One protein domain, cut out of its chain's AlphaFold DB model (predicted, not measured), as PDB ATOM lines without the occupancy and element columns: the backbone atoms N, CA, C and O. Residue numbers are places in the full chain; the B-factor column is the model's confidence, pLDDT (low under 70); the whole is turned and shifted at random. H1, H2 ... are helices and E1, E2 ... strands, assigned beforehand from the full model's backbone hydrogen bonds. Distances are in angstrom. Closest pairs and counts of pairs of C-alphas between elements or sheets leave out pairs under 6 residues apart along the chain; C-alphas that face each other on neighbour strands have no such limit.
ATOM      1  N   ALA A  75     -18.570 -17.551   9.638       98.00
ATOM      2  CA  ALA A  75     -18.813 -16.241   9.039       98.00
ATOM      3  C   ALA A  75     -18.922 -16.300   7.505       98.00
ATOM      4  O   ALA A  75     -19.743 -15.597   6.919       98.00
ATOM      5  N   SER A  76     -18.123 -17.148   6.841       97.88
ATOM      6  CA  SER A  76     -18.258 -17.381   5.397       97.88
ATOM      7  C   SER A  76     -19.596 -18.021   5.055       97.88
ATOM      8  O   SER A  76     -20.240 -17.568   4.121       97.88
ATOM      9  N   LEU A  77     -20.017 -19.045   5.799       98.25
ATOM     10  CA  LEU A  77     -21.286 -19.728   5.554       98.25
ATOM     11  C   LEU A  77     -22.476 -18.787   5.754       98.25
ATOM     12  O   LEU A  77     -23.387 -18.808   4.936       98.25
ATOM     13  N   ILE A  78     -22.439 -17.923   6.774       98.12
ATOM     14  CA  ILE A  78     -23.462 -16.890   6.997       98.12
ATOM     15  C   ILE A  78     -23.500 -15.910   5.819       98.12
ATOM     16  O   ILE A  78     -24.578 -15.586   5.318       98.12
ATOM     17  N   ALA A  79     -22.334 -15.454   5.348       98.00
ATOM     18  CA  ALA A  79     -22.254 -14.551   4.205       98.00
ATOM     19  C   ALA A  79     -22.802 -15.201   2.924       98.00
ATOM     20  O   ALA A  79     -23.565 -14.571   2.194       98.00
ATOM     21  N   ASP A  80     -22.442 -16.461   2.676       98.19
ATOM     22  CA  ASP A  80     -22.866 -17.212   1.496       98.19
ATOM     23  C   ASP A  80     -24.373 -17.537   1.561       98.19
ATOM     24  O   ASP A  80     -25.077 -17.390   0.567       98.19
ATOM     25  N   GLN A  81     -24.905 -17.894   2.735       98.06
ATOM     26  CA  GLN A  81     -26.342 -18.102   2.942       98.06
ATOM     27  C   GLN A  81     -27.137 -16.812   2.714       98.06
ATOM     28  O   GLN A  81     -28.117 -16.816   1.977       98.06
ATOM     29  N   THR A  82     -26.676 -15.697   3.285       97.12
ATOM     30  CA  THR A  82     -27.297 -14.379   3.081       97.12
ATOM     31  C   THR A  82     -27.293 -13.995   1.601       97.12
ATOM     32  O   THR A  82     -28.255 -13.420   1.101       97.12
ATOM     33  N   LEU A  83     -26.216 -14.323   0.881       96.44
ATOM     34  CA  LEU A  83     -26.121 -14.062  -0.549       96.44
ATOM     35  C   LEU A  83     -27.145 -14.878  -1.345       96.44
ATOM     36  O   LEU A  83     -27.772 -14.333  -2.248       96.44
ATOM     37  N   ILE A  84     -27.336 -16.147  -0.986       97.62
ATOM     38  CA  ILE A  84     -28.348 -17.018  -1.595       97.62
ATOM     39  C   ILE A  84     -29.757 -16.479  -1.323       97.62
ATOM     40  O   ILE A  84     -30.576 -16.432  -2.234       97.62
ATOM     41  N   ASP A  85     -30.045 -16.023  -0.103       95.69
ATOM     42  CA  ASP A  85     -31.355 -15.449   0.233       95.69
ATOM     43  C   ASP A  85     -31.652 -14.190  -0.605       95.69
ATOM     44  O   ASP A  85     -32.777 -13.983  -1.074       95.69
ATOM     45  N   VAL A  86     -30.624 -13.369  -0.852       94.25
ATOM     46  CA  VAL A  86     -30.702 -12.228  -1.773       94.25
ATOM     47  C   VAL A  86     -30.936 -12.703  -3.209       94.25
ATOM     48  O   VAL A  86     -31.842 -12.197  -3.862       94.25
ATOM     49  N   GLU A  87     -30.180 -13.688  -3.691       94.12
ATOM     50  CA  GLU A  87     -30.323 -14.249  -5.043       94.12
ATOM     51  C   GLU A  87     -31.738 -14.790  -5.298       94.12
ATOM     52  O   GLU A  87     -32.356 -14.451  -6.306       94.12
ATOM     53  N   ILE A  88     -32.301 -15.534  -4.342       95.00
ATOM     54  CA  ILE A  88     -33.679 -16.040  -4.408       95.00
ATOM     55  C   ILE A  88     -34.680 -14.880  -4.465       95.00
ATOM     56  O   ILE A  88     -35.636 -14.911  -5.242       95.00
ATOM     57  N   SER A  89     -34.470 -13.831  -3.665       91.38
ATOM     58  CA  SER A  89     -35.349 -12.654  -3.669       91.38
ATOM     59  C   SER A  89     -35.375 -11.985  -5.052       91.38
ATOM     60  O   SER A  89     -36.445 -11.630  -5.546       91.38
ATOM     61  N   ILE A  90     -34.231 -11.919  -5.736       90.00
ATOM     62  CA  ILE A  90     -34.116 -11.376  -7.101       90.00
ATOM     63  C   ILE A  90     -34.810 -12.279  -8.109       90.00
ATOM     64  O   ILE A  90     -35.571 -11.798  -8.946       90.00
ATOM     65  N   GLU A  91     -34.571 -13.588  -8.029       89.62
ATOM     66  CA  GLU A  91     -35.157 -14.557  -8.957       89.62
ATOM     67  C   GLU A  91     -36.690 -14.571  -8.862       89.62
ATOM     68  O   GLU A  91     -37.385 -14.677  -9.873       89.62
ATOM     69  N   THR A  92     -37.238 -14.374  -7.658       91.25
ATOM     70  CA  THR A  92     -38.691 -14.240  -7.449       91.25
ATOM     71  C   THR A  92     -39.272 -12.908  -7.934       91.25
ATOM     72  O   THR A  92     -40.490 -12.722  -7.888       91.25
ATOM     73  N   GLY A  93     -38.438 -11.995  -8.435       82.94
ATOM     74  CA  GLY A  93     -38.864 -10.695  -8.937       82.94
ATOM     75  C   GLY A  93     -39.155  -9.677  -7.840       82.94
ATOM     76  O   GLY A  93     -39.871  -8.708  -8.085       82.94
ATOM     77  N   GLN A  94     -38.645  -9.872  -6.620       84.56
ATOM     78  CA  GLN A  94     -38.667  -8.783  -5.652       84.56
ATOM     79  C   GLN A  94     -37.647  -7.735  -6.078       84.56
ATOM     80  O   GLN A  94     -36.449  -8.005  -6.169       84.56
ATOM     81  N   LEU A  95     -38.142  -6.525  -6.334       77.25
ATOM     82  CA  LEU A  95     -37.302  -5.374  -6.617       77.25
ATOM     83  C   LEU A  95     -36.362  -5.144  -5.429       77.25
ATOM     84  O   LEU A  95     -36.815  -4.877  -4.314       77.25
ATOM     85  N   ILE A  96     -35.055  -5.248  -5.668       79.19
ATOM     86  CA  ILE A  96     -34.075  -4.926  -4.638       79.19
ATOM     87  C   ILE A  96     -33.843  -3.423  -4.628       79.19
ATOM     88  O   ILE A  96     -33.110  -2.865  -5.449       79.19
ATOM     89  N   GLU A  97     -34.449  -2.782  -3.640       83.88
ATOM     90  CA  GLU A  97     -34.174  -1.392  -3.321       83.88
ATOM     91  C   GLU A  97     -32.788  -1.251  -2.667       83.88
ATOM     92  O   GLU A  97     -32.409  -2.083  -1.829       83.88
ATOM     93  N   PRO A  98     -32.024  -0.195  -3.004       83.31
ATOM     94  CA  PRO A  98     -30.785   0.133  -2.314       83.31
ATOM     95  C   PRO A  98     -31.039   0.269  -0.816       83.31
ATOM     96  O   PRO A  98     -31.863   1.071  -0.371       83.31
ATOM     97  N   LYS A  99     -30.349  -0.547  -0.024       90.44
ATOM     98  CA  LYS A  99     -30.612  -0.651   1.408       90.44
ATOM     99  C   LYS A  99     -29.357  -1.080   2.145       90.44
ATOM    100  O   LYS A  99     -28.665  -2.003   1.723       90.44
ATOM    101  N   LEU A 100     -29.112  -0.422   3.273       93.62
ATOM    102  CA  LEU A 100     -28.173  -0.878   4.288       93.62
ATOM    103  C   LEU A 100     -28.979  -1.543   5.404       93.62
ATOM    104  O   LEU A 100     -29.828  -0.906   6.031       93.62
ATOM    105  N   VAL A 101     -28.740  -2.829   5.627       96.06
ATOM    106  CA  VAL A 101     -29.375  -3.609   6.688       96.06
ATOM    107  C   VAL A 101     -28.285  -4.206   7.549       96.06
ATOM    108  O   VAL A 101     -27.443  -4.948   7.055       96.06
ATOM    109  N   THR A 102     -28.338  -3.921   8.842       97.31
ATOM    110  CA  THR A 102     -27.457  -4.541   9.827       97.31
ATOM    111  C   THR A 102     -28.301  -5.330  10.811       97.31
ATOM    112  O   THR A 102     -29.311  -4.829  11.313       97.31
ATOM    113  N   TRP A 103     -27.901  -6.566  11.078       97.62
ATOM    114  CA  TRP A 103     -28.507  -7.400  12.108       97.62
ATOM    115  C   TRP A 103     -27.444  -8.230  12.814       97.62
ATOM    116  O   TRP A 103     -26.325  -8.402  12.332       97.62
ATOM    117  N   GLN A 104     -27.807  -8.735  13.987       97.38
ATOM    118  CA  GLN A 104     -26.951  -9.603  14.774       97.38
ATOM    119  C   GLN A 104     -27.445 -11.042  14.642       97.38
ATOM    120  O   GLN A 104     -28.606 -11.323  14.945       97.38
ATOM    121  N   ASP A 105     -26.565 -11.941  14.211       95.88
ATOM    122  CA  ASP A 105     -26.797 -13.383  14.230       95.88
ATOM    123  C   ASP A 105     -25.816 -14.029  15.205       95.88
ATOM    124  O   ASP A 105     -24.614 -14.133  14.952       95.88
ATOM    125  N   SER A 106     -26.338 -14.450  16.356       93.12
ATOM    126  CA  SER A 106     -25.556 -15.080  17.418       93.12
ATOM    127  C   SER A 106     -24.410 -14.175  17.913       93.12
ATOM    128  O   SER A 106     -24.651 -13.232  18.671       93.12
ATOM    129  N   TYR A 107     -23.172 -14.438  17.487       93.88
ATOM    130  CA  TYR A 107     -21.966 -13.670  17.835       93.88
ATOM    131  C   TYR A 107     -21.464 -12.781  16.687       93.88
ATOM    132  O   TYR A 107     -20.468 -12.078  16.854       93.88
ATOM    133  N   PHE A 108     -22.134 -12.822  15.536       97.56
ATOM    134  CA  PHE A 108     -21.744 -12.126  14.320       97.56
ATOM    135  C   PHE A 108     -22.629 -10.902  14.090       97.56
ATOM    136  O   PHE A 108     -23.848 -10.946  14.264       97.56
ATOM    137  N   GLU A 109     -22.014  -9.807  13.661       98.12
ATOM    138  CA  GLU A 109     -22.704  -8.643  13.117       98.12
ATOM    139  C   GLU A 109     -22.685  -8.750  11.593       98.12
ATOM    140  O   GLU A 109     -21.622  -8.738  10.969       98.12
ATOM    141  N   VAL A 110     -23.861  -8.895  10.989       98.00
ATOM    142  CA  VAL A 110     -24.017  -9.032   9.543       98.00
ATOM    143  C   VAL A 110     -24.524  -7.713   8.990       98.00
ATOM    144  O   VAL A 110     -25.548  -7.194   9.425       98.00
ATOM    145  N   THR A 111     -23.792  -7.165   8.026       97.62
ATOM    146  CA  THR A 111     -24.153  -5.950   7.301       97.62
ATOM    147  C   THR A 111     -24.336  -6.286   5.829       97.62
ATOM    148  O   THR A 111     -23.382  -6.665   5.151       97.62
ATOM    149  N   LEU A 112     -25.566  -6.140   5.347       96.88
ATOM    150  CA  LEU A 112     -25.941  -6.205   3.942       96.88
ATOM    151  C   LEU A 112     -26.052  -4.780   3.409       96.88
ATOM    152  O   LEU A 112     -26.860  -3.990   3.892       96.88
ATOM    153  N   GLU A 113     -25.270  -4.470   2.392       95.50
ATOM    154  CA  GLU A 113     -25.298  -3.194   1.699       95.50
ATOM    155  C   GLU A 113     -25.583  -3.447   0.221       95.50
ATOM    156  O   GLU A 113     -24.759  -4.016  -0.493       95.50
ATOM    157  N   ILE A 114     -26.761  -3.027  -0.239       93.81
ATOM    158  CA  ILE A 114     -27.101  -3.024  -1.661       93.81
ATOM    159  C   ILE A 114     -26.892  -1.622  -2.217       93.81
ATOM    160  O   ILE A 114     -27.456  -0.646  -1.721       93.81
ATOM    161  N   ILE A 115     -26.112  -1.546  -3.286       90.38
ATOM    162  CA  ILE A 115     -25.709  -0.320  -3.955       90.38
ATOM    163  C   ILE A 115     -26.276  -0.308  -5.369       90.38
ATOM    164  O   ILE A 115     -26.127  -1.266  -6.129       90.38
ATOM    165  N   ASP A 116     -26.863   0.824  -5.740       87.12
ATOM    166  CA  ASP A 116     -27.187   1.120  -7.127       87.12
ATOM    167  C   ASP A 116     -25.960   1.703  -7.847       87.12
ATOM    168  O   ASP A 116     -25.452   2.770  -7.487       87.12
ATOM    169  N   LEU A 117     -25.465   1.005  -8.876       82.38
ATOM    170  CA  LEU A 117     -24.323   1.482  -9.663       82.38
ATOM    171  C   LEU A 117     -24.660   2.699 -10.541       82.38
ATOM    172  O   LEU A 117     -23.739   3.383 -11.009       82.38
ATOM    173  N   SER A 118     -25.943   2.990 -10.755       74.25
ATOM    174  CA  SER A 118     -26.394   4.149 -11.524       74.25
ATOM    175  C   SER A 118     -26.106   5.467 -10.799       74.25
ATOM    176  O   SER A 118     -25.686   6.439 -11.432       74.25
ATOM    177  N   GLU A 119     -26.213   5.491  -9.466       69.81
ATOM    178  CA  GLU A 119     -25.923   6.680  -8.656       69.81
ATOM    179  C   GLU A 119     -24.435   7.042  -8.671       69.81
ATOM    180  O   GLU A 119     -24.073   8.222  -8.684       69.81
ATOM    181  N   ILE A 120     -23.560   6.033  -8.722       65.38
ATOM    182  CA  ILE A 120     -22.105   6.234  -8.750       65.38
ATOM    183  C   ILE A 120     -21.673   6.856 -10.087       65.38
ATOM    184  O   ILE A 120     -20.784   7.709 -10.121       65.38
ATOM    185  N   HIS A 121     -22.344   6.508 -11.191       60.34
ATOM    186  CA  HIS A 121     -22.091   7.122 -12.500       60.34
ATOM    187  C   HIS A 121     -22.478   8.605 -12.564       60.34
ATOM    188  O   HIS A 121     -21.896   9.348 -13.353       60.34
ATOM    189  N   GLN A 122     -23.403   9.069 -11.717       60.78
ATOM    190  CA  GLN A 122     -23.808  10.479 -11.668       60.78
ATOM    191  C   GLN A 122     -22.815  11.380 -10.909       60.78
ATOM    192  O   GLN A 122     -23.106  12.546 -10.653       60.78
ATOM    193  N   GLY A 123     -21.628  10.872 -10.560       56.03
ATOM    194  CA  GLY A 123     -20.564  11.678  -9.961       56.03
ATOM    195  C   GLY A 123     -20.756  11.964  -8.472       56.03
ATOM    196  O   GLY A 123     -20.067  12.824  -7.925       56.03
ATOM    197  N   LYS A 124     -21.647  11.232  -7.786       57.50
ATOM    198  CA  LYS A 124     -21.593  11.130  -6.323       57.50
ATOM    199  C   LYS A 124     -20.388  10.263  -5.960       57.50
ATOM    200  O   LYS A 124     -20.488   9.048  -5.825       57.50
ATOM    201  N   GLU A 125     -19.229  10.909  -5.872       53.25
ATOM    202  CA  GLU A 125     -17.978  10.307  -5.419       53.25
ATOM    203  C   GLU A 125     -18.203   9.643  -4.055       53.25
ATOM    204  O   GLU A 125     -18.453  10.303  -3.044       53.25
ATOM    205  N   LEU A 133     -15.296  -2.507  -8.932       67.44
ATOM    206  CA  LEU A 133     -15.421  -2.827 -10.366       67.44
ATOM    207  C   LEU A 133     -15.613  -1.561 -11.228       67.44
ATOM    208  O   LEU A 133     -15.106  -1.469 -12.344       67.44
ATOM    209  N   LEU A 134     -16.298  -0.555 -10.685       62.69
ATOM    210  CA  LEU A 134     -16.524   0.751 -11.301       62.69
ATOM    211  C   LEU A 134     -15.252   1.559 -11.552       62.69
ATOM    212  O   LEU A 134     -15.164   2.214 -12.585       62.69
ATOM    213  N   GLU A 135     -14.262   1.516 -10.661       67.81
ATOM    214  CA  GLU A 135     -12.981   2.193 -10.883       67.81
ATOM    215  C   GLU A 135     -12.164   1.468 -11.956       67.81
ATOM    216  O   GLU A 135     -11.549   2.110 -12.816       67.81
ATOM    217  N   PHE A 136     -12.208   0.131 -11.947       66.75
ATOM    218  CA  PHE A 136     -11.606  -0.694 -12.991       66.75
ATOM    219  C   PHE A 136     -12.212  -0.372 -14.361       66.75
ATOM    220  O   PHE A 136     -11.486   0.001 -15.284       66.75
ATOM    221  N   LEU A 137     -13.543  -0.404 -14.466       64.94
ATOM    222  CA  LEU A 137     -14.249   0.010 -15.673       64.94
ATOM    223  C   LEU A 137     -13.901   1.470 -15.994       64.94
ATOM    224  O   LEU A 137     -13.613   1.808 -17.140       64.94
ATOM    225  N   GLY A 138     -13.906   2.356 -14.991       61.81
ATOM    226  CA  GLY A 138     -13.595   3.794 -15.035       61.81
ATOM    227  C   GLY A 138     -12.315   4.113 -15.796       61.81
ATOM    228  O   GLY A 138     -12.330   4.898 -16.751       61.81
ATOM    229  N   LYS A 139     -11.229   3.440 -15.410       66.25
ATOM    230  CA  LYS A 139      -9.888   3.600 -15.985       66.25
ATOM    231  C   LYS A 139      -9.761   3.022 -17.394       66.25
ATOM    232  O   LYS A 139      -8.932   3.499 -18.166       66.25
ATOM    233  N   GLU A 140     -10.610   2.072 -17.775       57.34
ATOM    234  CA  GLU A 140     -10.626   1.454 -19.105       57.34
ATOM    235  C   GLU A 140     -11.501   2.217 -20.124       57.34
ATOM    236  O   GLU A 140     -12.058   1.647 -21.060       57.34
ATOM    237  N   SER A 141     -11.580   3.545 -19.992       53.25
ATOM    238  CA  SER A 141     -12.421   4.457 -20.793       53.25
ATOM    239  C   SER A 141     -12.177   4.457 -22.312       53.25
ATOM    240  O   SER A 141     -12.907   5.117 -23.046       53.25
ATOM    241  N   LYS A 142     -11.182   3.711 -22.802       59.16
ATOM    242  CA  LYS A 142     -10.890   3.519 -24.234       59.16
ATOM    243  C   LYS A 142     -10.930   2.049 -24.679       59.16
ATOM    244  O   LYS A 142     -10.452   1.728 -25.765       59.16
ATOM    245  N   GLY A 143     -11.432   1.150 -23.832       63.56
ATOM    246  CA  GLY A 143     -11.531  -0.282 -24.113       63.56
ATOM    247  C   GLY A 143     -12.708  -0.646 -25.023       63.56
ATOM    248  O   GLY A 143     -13.560   0.181 -25.339       63.56
ATOM    249  N   ALA A 144     -12.789  -1.924 -25.404       62.78
ATOM    250  CA  ALA A 144     -13.863  -2.478 -26.240       62.78
ATOM    251  C   ALA A 144     -15.280  -2.320 -25.640       62.78
ATOM    252  O   ALA A 144     -16.268  -2.525 -26.337       62.78
ATOM    253  N   PHE A 145     -15.373  -1.930 -24.365       56.75
ATOM    254  CA  PHE A 145     -16.621  -1.686 -23.646       56.75
ATOM    255  C   PHE A 145     -17.103  -0.225 -23.694       56.75
ATOM    256  O   PHE A 145     -18.140   0.086 -23.116       56.75
ATOM    257  N   ALA A 146     -16.400   0.674 -24.394       61.41
ATOM    258  CA  ALA A 146     -16.825   2.065 -24.583       61.41
ATOM    259  C   ALA A 146     -18.290   2.232 -25.064       61.41
ATOM    260  O   ALA A 146     -19.013   2.996 -24.427       61.41
ATOM    261  N   PRO A 147     -18.790   1.499 -26.084       61.75
ATOM    262  CA  PRO A 147     -20.183   1.649 -26.521       61.75
ATOM    263  C   PRO A 147     -21.211   1.184 -25.475       61.75
ATOM    264  O   PRO A 147     -22.314   1.719 -25.435       61.75
ATOM    265  N   PHE A 148     -20.850   0.254 -24.578       59.12
ATOM    266  CA  PHE A 148     -21.739  -0.189 -23.494       59.12
ATOM    267  C   PHE A 148     -21.955   0.886 -22.418       59.12
ATOM    268  O   PHE A 148     -22.941   0.828 -21.689       59.12
ATOM    269  N   ARG A 149     -21.058   1.878 -22.321       59.28
ATOM    270  CA  ARG A 149     -21.238   3.045 -21.441       59.28
ATOM    271  C   ARG A 149     -22.181   4.079 -22.019       59.28
ATOM    272  O   ARG A 149     -22.918   4.713 -21.275       59.28
ATOM    273  N   GLU A 150     -22.119   4.273 -23.333       57.31
ATOM    274  CA  GLU A 150     -23.000   5.209 -24.031       57.31
ATOM    275  C   GLU A 150     -24.446   4.702 -23.987       57.31
ATOM    276  O   GLU A 150     -25.371   5.489 -23.787       57.31
ATOM    277  N   SER A 151     -24.641   3.378 -24.016       59.34
ATOM    278  CA  SER A 151     -25.888   2.737 -23.599       59.34
ATOM    279  C   SER A 151     -25.987   2.676 -22.067       59.34
ATOM    280  O   SER A 151     -25.980   1.602 -21.469       59.34
ATOM    281  N   ASN A 152     -26.110   3.840 -21.426       62.38
ATOM    282  CA  ASN A 152     -26.300   4.039 -19.977       62.38
ATOM    283  C   ASN A 152     -27.470   3.221 -19.367       62.38
ATOM    284  O   ASN A 152     -27.652   3.173 -18.156       62.38
ATOM    285  N   LEU A 153     -28.263   2.566 -20.222       64.75
ATOM    286  CA  LEU A 153     -29.384   1.699 -19.892       64.75
ATOM    287  C   LEU A 153     -28.981   0.536 -18.979       64.75
ATOM    288  O   LEU A 153     -29.596   0.370 -17.938       64.75
ATOM    289  N   LEU A 154     -27.937  -0.239 -19.296       66.12
ATOM    290  CA  LEU A 154     -27.632  -1.458 -18.523       66.12
ATOM    291  C   LEU A 154     -27.066  -1.169 -17.125       66.12
ATOM    292  O   LEU A 154     -27.292  -1.937 -16.194       66.12
ATOM    293  N   LEU A 155     -26.357  -0.049 -16.967       69.88
ATOM    294  CA  LEU A 155     -25.811   0.390 -15.678       69.88
ATOM    295  C   LEU A 155     -26.912   0.841 -14.708       69.88
ATOM    296  O   LEU A 155     -26.729   0.719 -13.501       69.88
ATOM    297  N   GLY A 156     -28.056   1.292 -15.237       76.06
ATOM    298  CA  GLY A 156     -29.264   1.620 -14.475       76.06
ATOM    299  C   GLY A 156     -29.841   0.451 -13.672       76.06
ATOM    300  O   GLY A 156     -30.482   0.670 -12.645       76.06
ATOM    301  N   TYR A 157     -29.584  -0.783 -14.114       83.88
ATOM    302  CA  TYR A 157     -30.190  -2.003 -13.564       83.88
ATOM    303  C   TYR A 157     -29.178  -2.948 -12.924       83.88
ATOM    304  O   TYR A 157     -29.543  -4.028 -12.469       83.88
ATOM    305  N   LEU A 158     -27.899  -2.573 -12.886       87.88
ATOM    306  CA  LEU A 158     -26.897  -3.351 -12.177       87.88
ATOM    307  C   LEU A 158     -26.885  -2.922 -10.704       87.88
ATOM    308  O   LEU A 158     -26.815  -1.732 -10.381       87.88
ATOM    309  N   ARG A 159     -26.944  -3.902  -9.805       89.06
ATOM    310  CA  ARG A 159     -26.843  -3.721  -8.355       89.06
ATOM    311  C   ARG A 159     -25.597  -4.431  -7.847       89.06
ATOM    312  O   ARG A 159     -25.328  -5.564  -8.242       89.06
ATOM    313  N   GLU A 160     -24.840  -3.766  -6.984       91.44
ATOM    314  CA  GLU A 160     -23.705  -4.352  -6.268       91.44
ATOM    315  C   GLU A 160     -24.153  -4.647  -4.841       91.44
ATOM    316  O   GLU A 160     -24.693  -3.781  -4.157       91.44
ATOM    317  N   VAL A 161     -23.963  -5.885  -4.404       94.19
ATOM    318  CA  VAL A 161     -24.360  -6.343  -3.075       94.19
ATOM    319  C   VAL A 161     -23.104  -6.692  -2.302       94.19
ATOM    320  O   VAL A 161     -22.381  -7.613  -2.683       94.19
ATOM    321  N   HIS A 162     -22.859  -5.973  -1.210       96.44
ATOM    322  CA  HIS A 162     -21.815  -6.289  -0.246       96.44
ATOM    323  C   HIS A 162     -22.438  -6.914   0.991       96.44
ATOM    324  O   HIS A 162     -23.302  -6.329   1.638       96.44
ATOM    325  N   ILE A 163     -21.952  -8.092   1.351       97.12
ATOM    326  CA  ILE A 163     -22.292  -8.743   2.610       97.12
ATOM    327  C   ILE A 163     -21.019  -8.793   3.427       97.12
ATOM    328  O   ILE A 163     -20.045  -9.430   3.026       97.12
ATOM    329  N   THR A 164     -21.021  -8.104   4.559       97.81
ATOM    330  CA  THR A 164     -19.905  -8.088   5.498       97.81
ATOM    331  C   THR A 164     -20.349  -8.713   6.805       97.81
ATOM    332  O   THR A 164     -21.247  -8.205   7.468       97.81
ATOM    333  N   VAL A 165     -19.699  -9.809   7.182       98.06
ATOM    334  CA  VAL A 165     -19.903 -10.484   8.465       98.06
ATOM    335  C   VAL A 165     -18.717 -10.160   9.355       98.06
ATOM    336  O   VAL A 165     -17.578 -10.439   8.978       98.06
ATOM    337  N   GLN A 166     -18.971  -9.555  10.510       98.19
ATOM    338  CA  GLN A 166     -17.948  -9.118  11.457       98.19
ATOM    339  C   GLN A 166     -18.088  -9.839  12.793       98.19
ATOM    340  O   GLN A 166     -19.196 -10.128  13.241       98.19
ATOM    341  N   TRP A 167     -16.960 -10.113  13.444       97.69
ATOM    342  CA  TRP A 167     -16.939 -10.646  14.803       97.69
ATOM    343  C   TRP A 167     -15.691 -10.179  15.566       97.69
ATOM    344  O   TRP A 167     -14.625  -9.990  14.967       97.69
ATOM    345  N   PRO A 168     -15.793  -9.991  16.893       96.38
ATOM    346  CA  PRO A 168     -14.639  -9.691  17.727       96.38
ATOM    347  C   PRO A 168     -13.842 -10.968  18.037       96.38
ATOM    348  O   PRO A 168     -14.387 -11.960  18.516       96.38
ATOM    349  N   GLU A 169     -12.527 -10.933  17.840       94.19
ATOM    350  CA  GLU A 169     -11.602 -12.017  18.175       94.19
ATOM    351  C   GLU A 169     -10.368 -11.424  18.872       94.19
ATOM    352  O   GLU A 169      -9.560 -10.726  18.269       94.19
ATOM    353  N   ARG A 170     -10.207 -11.698  20.175       90.06
ATOM    354  CA  ARG A 170      -9.059 -11.239  20.999       90.06
ATOM    355  C   ARG A 170      -8.821  -9.724  21.021       90.06
ATOM    356  O   ARG A 170      -7.701  -9.283  21.257       90.06
ATOM    357  N   GLY A 171      -9.884  -8.945  20.851       92.25
ATOM    358  CA  GLY A 171      -9.820  -7.483  20.840       92.25
ATOM    359  C   GLY A 171      -9.623  -6.881  19.449       92.25
ATOM    360  O   GLY A 171      -9.787  -5.673  19.317       92.25
ATOM    361  N   ASP A 172      -9.364  -7.704  18.432       94.38
ATOM    362  CA  ASP A 172      -9.396  -7.288  17.034       94.38
ATOM    363  C   ASP A 172     -10.778  -7.587  16.438       94.38
ATOM    364  O   ASP A 172     -11.408  -8.595  16.764       94.38
ATOM    365  N   GLN A 173     -11.261  -6.717  15.553       95.88
ATOM    366  CA  GLN A 173     -12.480  -6.961  14.786       95.88
ATOM    367  C   GLN A 173     -12.095  -7.605  13.458       95.88
ATOM    368  O   GLN A 173     -11.415  -6.996  12.632       95.88
ATOM    369  N   LEU A 174     -12.491  -8.863  13.275       96.69
ATOM    370  CA  LEU A 174     -12.279  -9.600  12.036       96.69
ATOM    371  C   LEU A 174     -13.538  -9.525  11.179       96.69
ATOM    372  O   LEU A 174     -14.649  -9.405  11.696       96.69
ATOM    373  N   SER A 175     -13.362  -9.600   9.862       97.25
ATOM    374  CA  SER A 175     -14.478  -9.582   8.927       97.25
ATOM    375  C   SER A 175     -14.272 -10.514   7.738       97.25
ATOM    376  O   SER A 175     -13.151 -10.830   7.326       97.25
ATOM    377  N   VAL A 176     -15.391 -10.969   7.181       97.69
ATOM    378  CA  VAL A 176     -15.470 -11.638   5.885       97.69
ATOM    379  C   VAL A 176     -16.433 -10.842   5.026       97.69
ATOM    380  O   VAL A 176     -17.578 -10.632   5.415       97.69
ATOM    381  N   THR A 177     -15.968 -10.433   3.849       96.94
ATOM    382  CA  THR A 177     -16.796  -9.733   2.865       96.94
ATOM    383  C   THR A 177     -17.027 -10.617   1.642       96.94
ATOM    384  O   THR A 177     -16.120 -11.313   1.164       96.94
ATOM    385  N   ARG A 178     -18.261 -10.609   1.144       97.06
ATOM    386  CA  ARG A 178     -18.670 -11.159  -0.149       97.06
ATOM    387  C   ARG A 178     -19.264 -10.031  -0.974       97.06
ATOM    388  O   ARG A 178     -20.013  -9.215  -0.445       97.06
ATOM    389  N   THR A 179     -18.918 -10.007  -2.252       95.06
ATOM    390  CA  THR A 179     -19.449  -9.041  -3.211       95.06
ATOM    391  C   THR A 179     -20.035  -9.803  -4.381       95.06
ATOM    392  O   THR A 179     -19.375 -10.688  -4.931       95.06
ATOM    393  N   ALA A 180     -21.259  -9.455  -4.751       94.50
ATOM    394  CA  ALA A 180     -21.946 -10.004  -5.907       94.50
ATOM    395  C   ALA A 180     -22.593  -8.887  -6.722       94.50
ATOM    396  O   ALA A 180     -22.904  -7.815  -6.202       94.50
ATOM    397  N   PHE A 181     -22.789  -9.157  -8.009       92.69
ATOM    398  CA  PHE A 181     -23.420  -8.236  -8.941       92.69
ATOM    399  C   PHE A 181     -24.670  -8.888  -9.497       92.69
ATOM    400  O   PHE A 181     -24.617 -10.025  -9.967       92.69
ATOM    401  N   PHE A 182     -25.771  -8.150  -9.476       91.31
ATOM    402  CA  PHE A 182     -27.057  -8.635  -9.942       91.31
ATOM    403  C   PHE A 182     -27.652  -7.694 -10.976       91.31
ATOM    404  O   PHE A 182     -27.507  -6.477 -10.874       91.31
ATOM    405  N   TYR A 183     -28.318  -8.279 -11.969       89.50
ATOM    406  CA  TYR A 183     -29.022  -7.546 -13.010       89.50
ATOM    407  C   TYR A 183     -30.525  -7.562 -12.730       89.50
ATOM    408  O   TYR A 183     -31.149  -8.624 -12.731       89.50
ATOM    409  N   ASP A 184     -31.101  -6.386 -12.509       85.00
ATOM    410  CA  ASP A 184     -32.533  -6.195 -12.312       85.00
ATOM    411  C   ASP A 184     -33.268  -6.187 -13.660       85.00
ATOM    412  O   ASP A 184     -33.557  -5.148 -14.262       85.00
ATOM    413  N   GLN A 185     -33.556  -7.387 -14.162       85.00
ATOM    414  CA  GLN A 185     -34.278  -7.550 -15.421       85.00
ATOM    415  C   GLN A 185     -35.710  -7.003 -15.344       85.00
ATOM    416  O   GLN A 185     -36.218  -6.504 -16.348       85.00
ATOM    417  N   GLN A 186     -36.372  -7.092 -14.185       84.19
ATOM    418  CA  GLN A 186     -37.750  -6.623 -14.047       84.19
ATOM    419  C   GLN A 186     -37.834  -5.102 -14.056       84.19
ATOM    420  O   GLN A 186     -38.669  -4.560 -14.779       84.19
ATOM    421  N   GLY A 187     -36.941  -4.421 -13.333       80.62
ATOM    422  CA  GLY A 187     -36.829  -2.966 -13.386       80.62
ATOM    423  C   GLY A 187     -36.593  -2.469 -14.813       80.62
ATOM    424  O   GLY A 187     -37.215  -1.495 -15.234       80.62
ATOM    425  N   TRP A 188     -35.772  -3.185 -15.591       83.19
ATOM    426  CA  TRP A 188     -35.555  -2.869 -17.004       83.19
ATOM    427  C   TRP A 188     -36.822  -3.016 -17.844       83.19
ATOM    428  O   TRP A 188     -37.202  -2.073 -18.537       83.19
ATOM    429  N   ILE A 189     -37.507  -4.160 -17.750       84.31
ATOM    430  CA  ILE A 189     -38.742  -4.411 -18.507       84.31
ATOM    431  C   ILE A 189     -39.814  -3.374 -18.157       84.31
ATOM    432  O   ILE A 189     -40.465  -2.853 -19.061       84.31
ATOM    433  N   GLN A 190     -39.991  -3.061 -16.871       83.50
ATOM    434  CA  GLN A 190     -40.999  -2.108 -16.408       83.50
ATOM    435  C   GLN A 190     -40.724  -0.699 -16.945       83.50
ATOM    436  O   GLN A 190     -41.621  -0.065 -17.497       83.50
ATOM    437  N   ASN A 191     -39.477  -0.234 -16.848       81.88
ATOM    438  CA  ASN A 191     -39.097   1.089 -17.332       81.88
ATOM    439  C   ASN A 191     -39.172   1.183 -18.867       81.88
ATOM    440  O   ASN A 191     -39.550   2.216 -19.410       81.88
ATOM    441  N   GLU A 192     -38.865   0.101 -19.589       80.94
ATOM    442  CA  GLU A 192     -39.010   0.065 -21.049       80.94
ATOM    443  C   GLU A 192     -40.484   0.073 -21.485       80.94
ATOM    444  O   GLU A 192     -40.834   0.733 -22.466       80.94
ATOM    445  N   LEU A 193     -41.367  -0.584 -20.722       84.81
ATOM    446  CA  LEU A 193     -42.816  -0.517 -20.933       84.81
ATOM    447  C   LEU A 193     -43.341   0.912 -20.729       84.81
ATOM    448  O   LEU A 193     -44.073   1.429 -21.573       84.81
ATOM    449  N   GLU A 194     -42.923   1.558 -19.638       82.94
ATOM    450  CA  GLU A 194     -43.300   2.935 -19.305       82.94
ATOM    451  C   GLU A 194     -42.763   3.939 -20.333       82.94
ATOM    452  O   GLU A 194     -43.504   4.817 -20.784       82.94
ATOM    453  N   ALA A 195     -41.517   3.775 -20.782       80.88
ATOM    454  CA  ALA A 195     -40.920   4.606 -21.826       80.88
ATOM    455  C   ALA A 195     -41.627   4.441 -23.182       80.88
ATOM    456  O   ALA A 195     -41.793   5.418 -23.912       80.88
ATOM    457  N   GLY A 196     -42.083   3.228 -23.516       78.19
ATOM    458  CA  GLY A 196     -42.868   2.954 -24.724       78.19
ATOM    459  C   GLY A 196     -44.312   3.468 -24.669       78.19
ATOM    460  O   GLY A 196     -44.943   3.631 -25.713       78.19
ATOM    461  N   GLN A 197     -44.835   3.737 -23.469       73.94
ATOM    462  CA  GLN A 197     -46.169   4.301 -23.232       73.94
ATOM    463  C   GLN A 197     -46.182   5.812 -23.025       73.94
ATOM    464  O   GLN A 197     -47.263   6.377 -22.836       73.94
ATOM    465  N   ALA A 198     -45.028   6.478 -23.126       62.84
ATOM    466  CA  ALA A 198     -45.005   7.920 -23.287       62.84
ATOM    467  C   ALA A 198     -45.902   8.270 -24.491       62.84
ATOM    468  O   ALA A 198     -45.646   7.775 -25.596       62.84
TER     469      ALA A 198
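This is residues 75 to 125 and 133 to 198 of the 227 residues of the protein "Prepilin-type N-terminal cleavage/methylation domain-containing protein" of Myxococcales bacterium (UniProt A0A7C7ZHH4). A long, twisted sheet of two hairpins side by side, E1 with E2 and E3 with E4, has one long helix, H1, packed over one of its faces and no named helix covering the other. Beyond the end of the sheet where E2 and E4 end and E3 begins, the short helices H2, H3, H4 and H5 form a loose string with few contacts, and H6 runs on past that same end, its residues 193 to 196 sticking out with the last two residues. The printed part has 117 residues with six named helices and four named strands, in the order H1 E1 E2 H2 H3 H4 H5 E3 E4 H6. The sheet order is E1 - E2 - E3 - E4, all antiparallel, and the class is mixed, helices and strands. The whole is loose, with a radius of gyration of the C-alphas of 17.1 A, and elongated, spanning 56 by 34 by 22 A.

H1, residues 75 to 91, is on the sheet of E1, residues 100 to 105, E2, residues 108 to 116, E3, residues 158 to 169, and E4, residues 172 to 183, making two layers, a helix on one face of a sheet. Its height over the sheet is 7.8 A. It lies over E2 and E3, and it runs slantwise to the strands, only just, at 31 degrees to E2 on the local plane. The closest C-alphas of H1 and E3 are those of Ala 75 and Val 165, 5.9 A apart. E1 and E2 form a hairpin at 162 degrees, with N 103 and O 110 within hydrogen-bond range at 2.9 A. E2 and E3 are antiparallel neighbours at 162 degrees, with N 113 and O 162 at 2.8 A. E3 and E4 form the other hairpin at 165 degrees, with N 163 and O 178 at 2.9 A. E1 and E4 are the edge strands and are apart. H2, residues 117 to 121, only grazes the sheet with residues 117 to 118. H3, residues 133 to 139, is not on the sheet; H2 and H3 are near each other, with 5 pairs of C-alphas within 10 A. H5, residues 154 to 157, only grazes the sheet and touches H2, the closest C-alphas being those of Ser 118 and Gly 156, 4.8 A apart. H4, residues 146 to 150, is close to H5 but not clearly touching, C-alphas 148 and 154 being the closest at 7.8 A, and H4 is apart from H3. H6, residues 185 to 196, is not on the sheet and only just touches H5, with 3 pairs of C-alphas within 8 A, through its residues 185 to 188 alone; Tyr 157 and Trp 188 have the closest C-alphas, 6.4 A apart. In H1, H2, H3 and H6 each O i to N i+4 pair is within hydrogen-bond range; H4 has 0 of 1 such pairs but 2 of 2 O i to N i+3 pairs, and H5 is too short for an i+4 pair.

H1 begins at C-alpha 75, (-18.813, -16.241, 9.039), and measures 24.4 A from first to last C-alpha. E1 measures 16.0 A and E2 25.8 A. The short helices H2, H3, H4 and H5 follow. E3 begins at C-alpha 158, (-26.897, -3.351, -12.177), and measures 35.1 A; E4 measures 35.9 A. H6 measures 16.5 A and ends at C-alpha 196, (-42.868, 2.954, -24.724).

The two C-alphas farthest apart are those of Arg 170 and Ala 198, at 60.2 A. Residues 126 to 132 are not printed, and C-alphas 125 and 133 are 14.3 A apart across the cut. Of the links that are printed whole, none is long. Residues 193 to 198, of which 193 to 196 belong to H6, stand free. Mean pLDDT of the printed part is 83.5; residues 119 to 125, residues 133 to 155 and residue 198 are under 70.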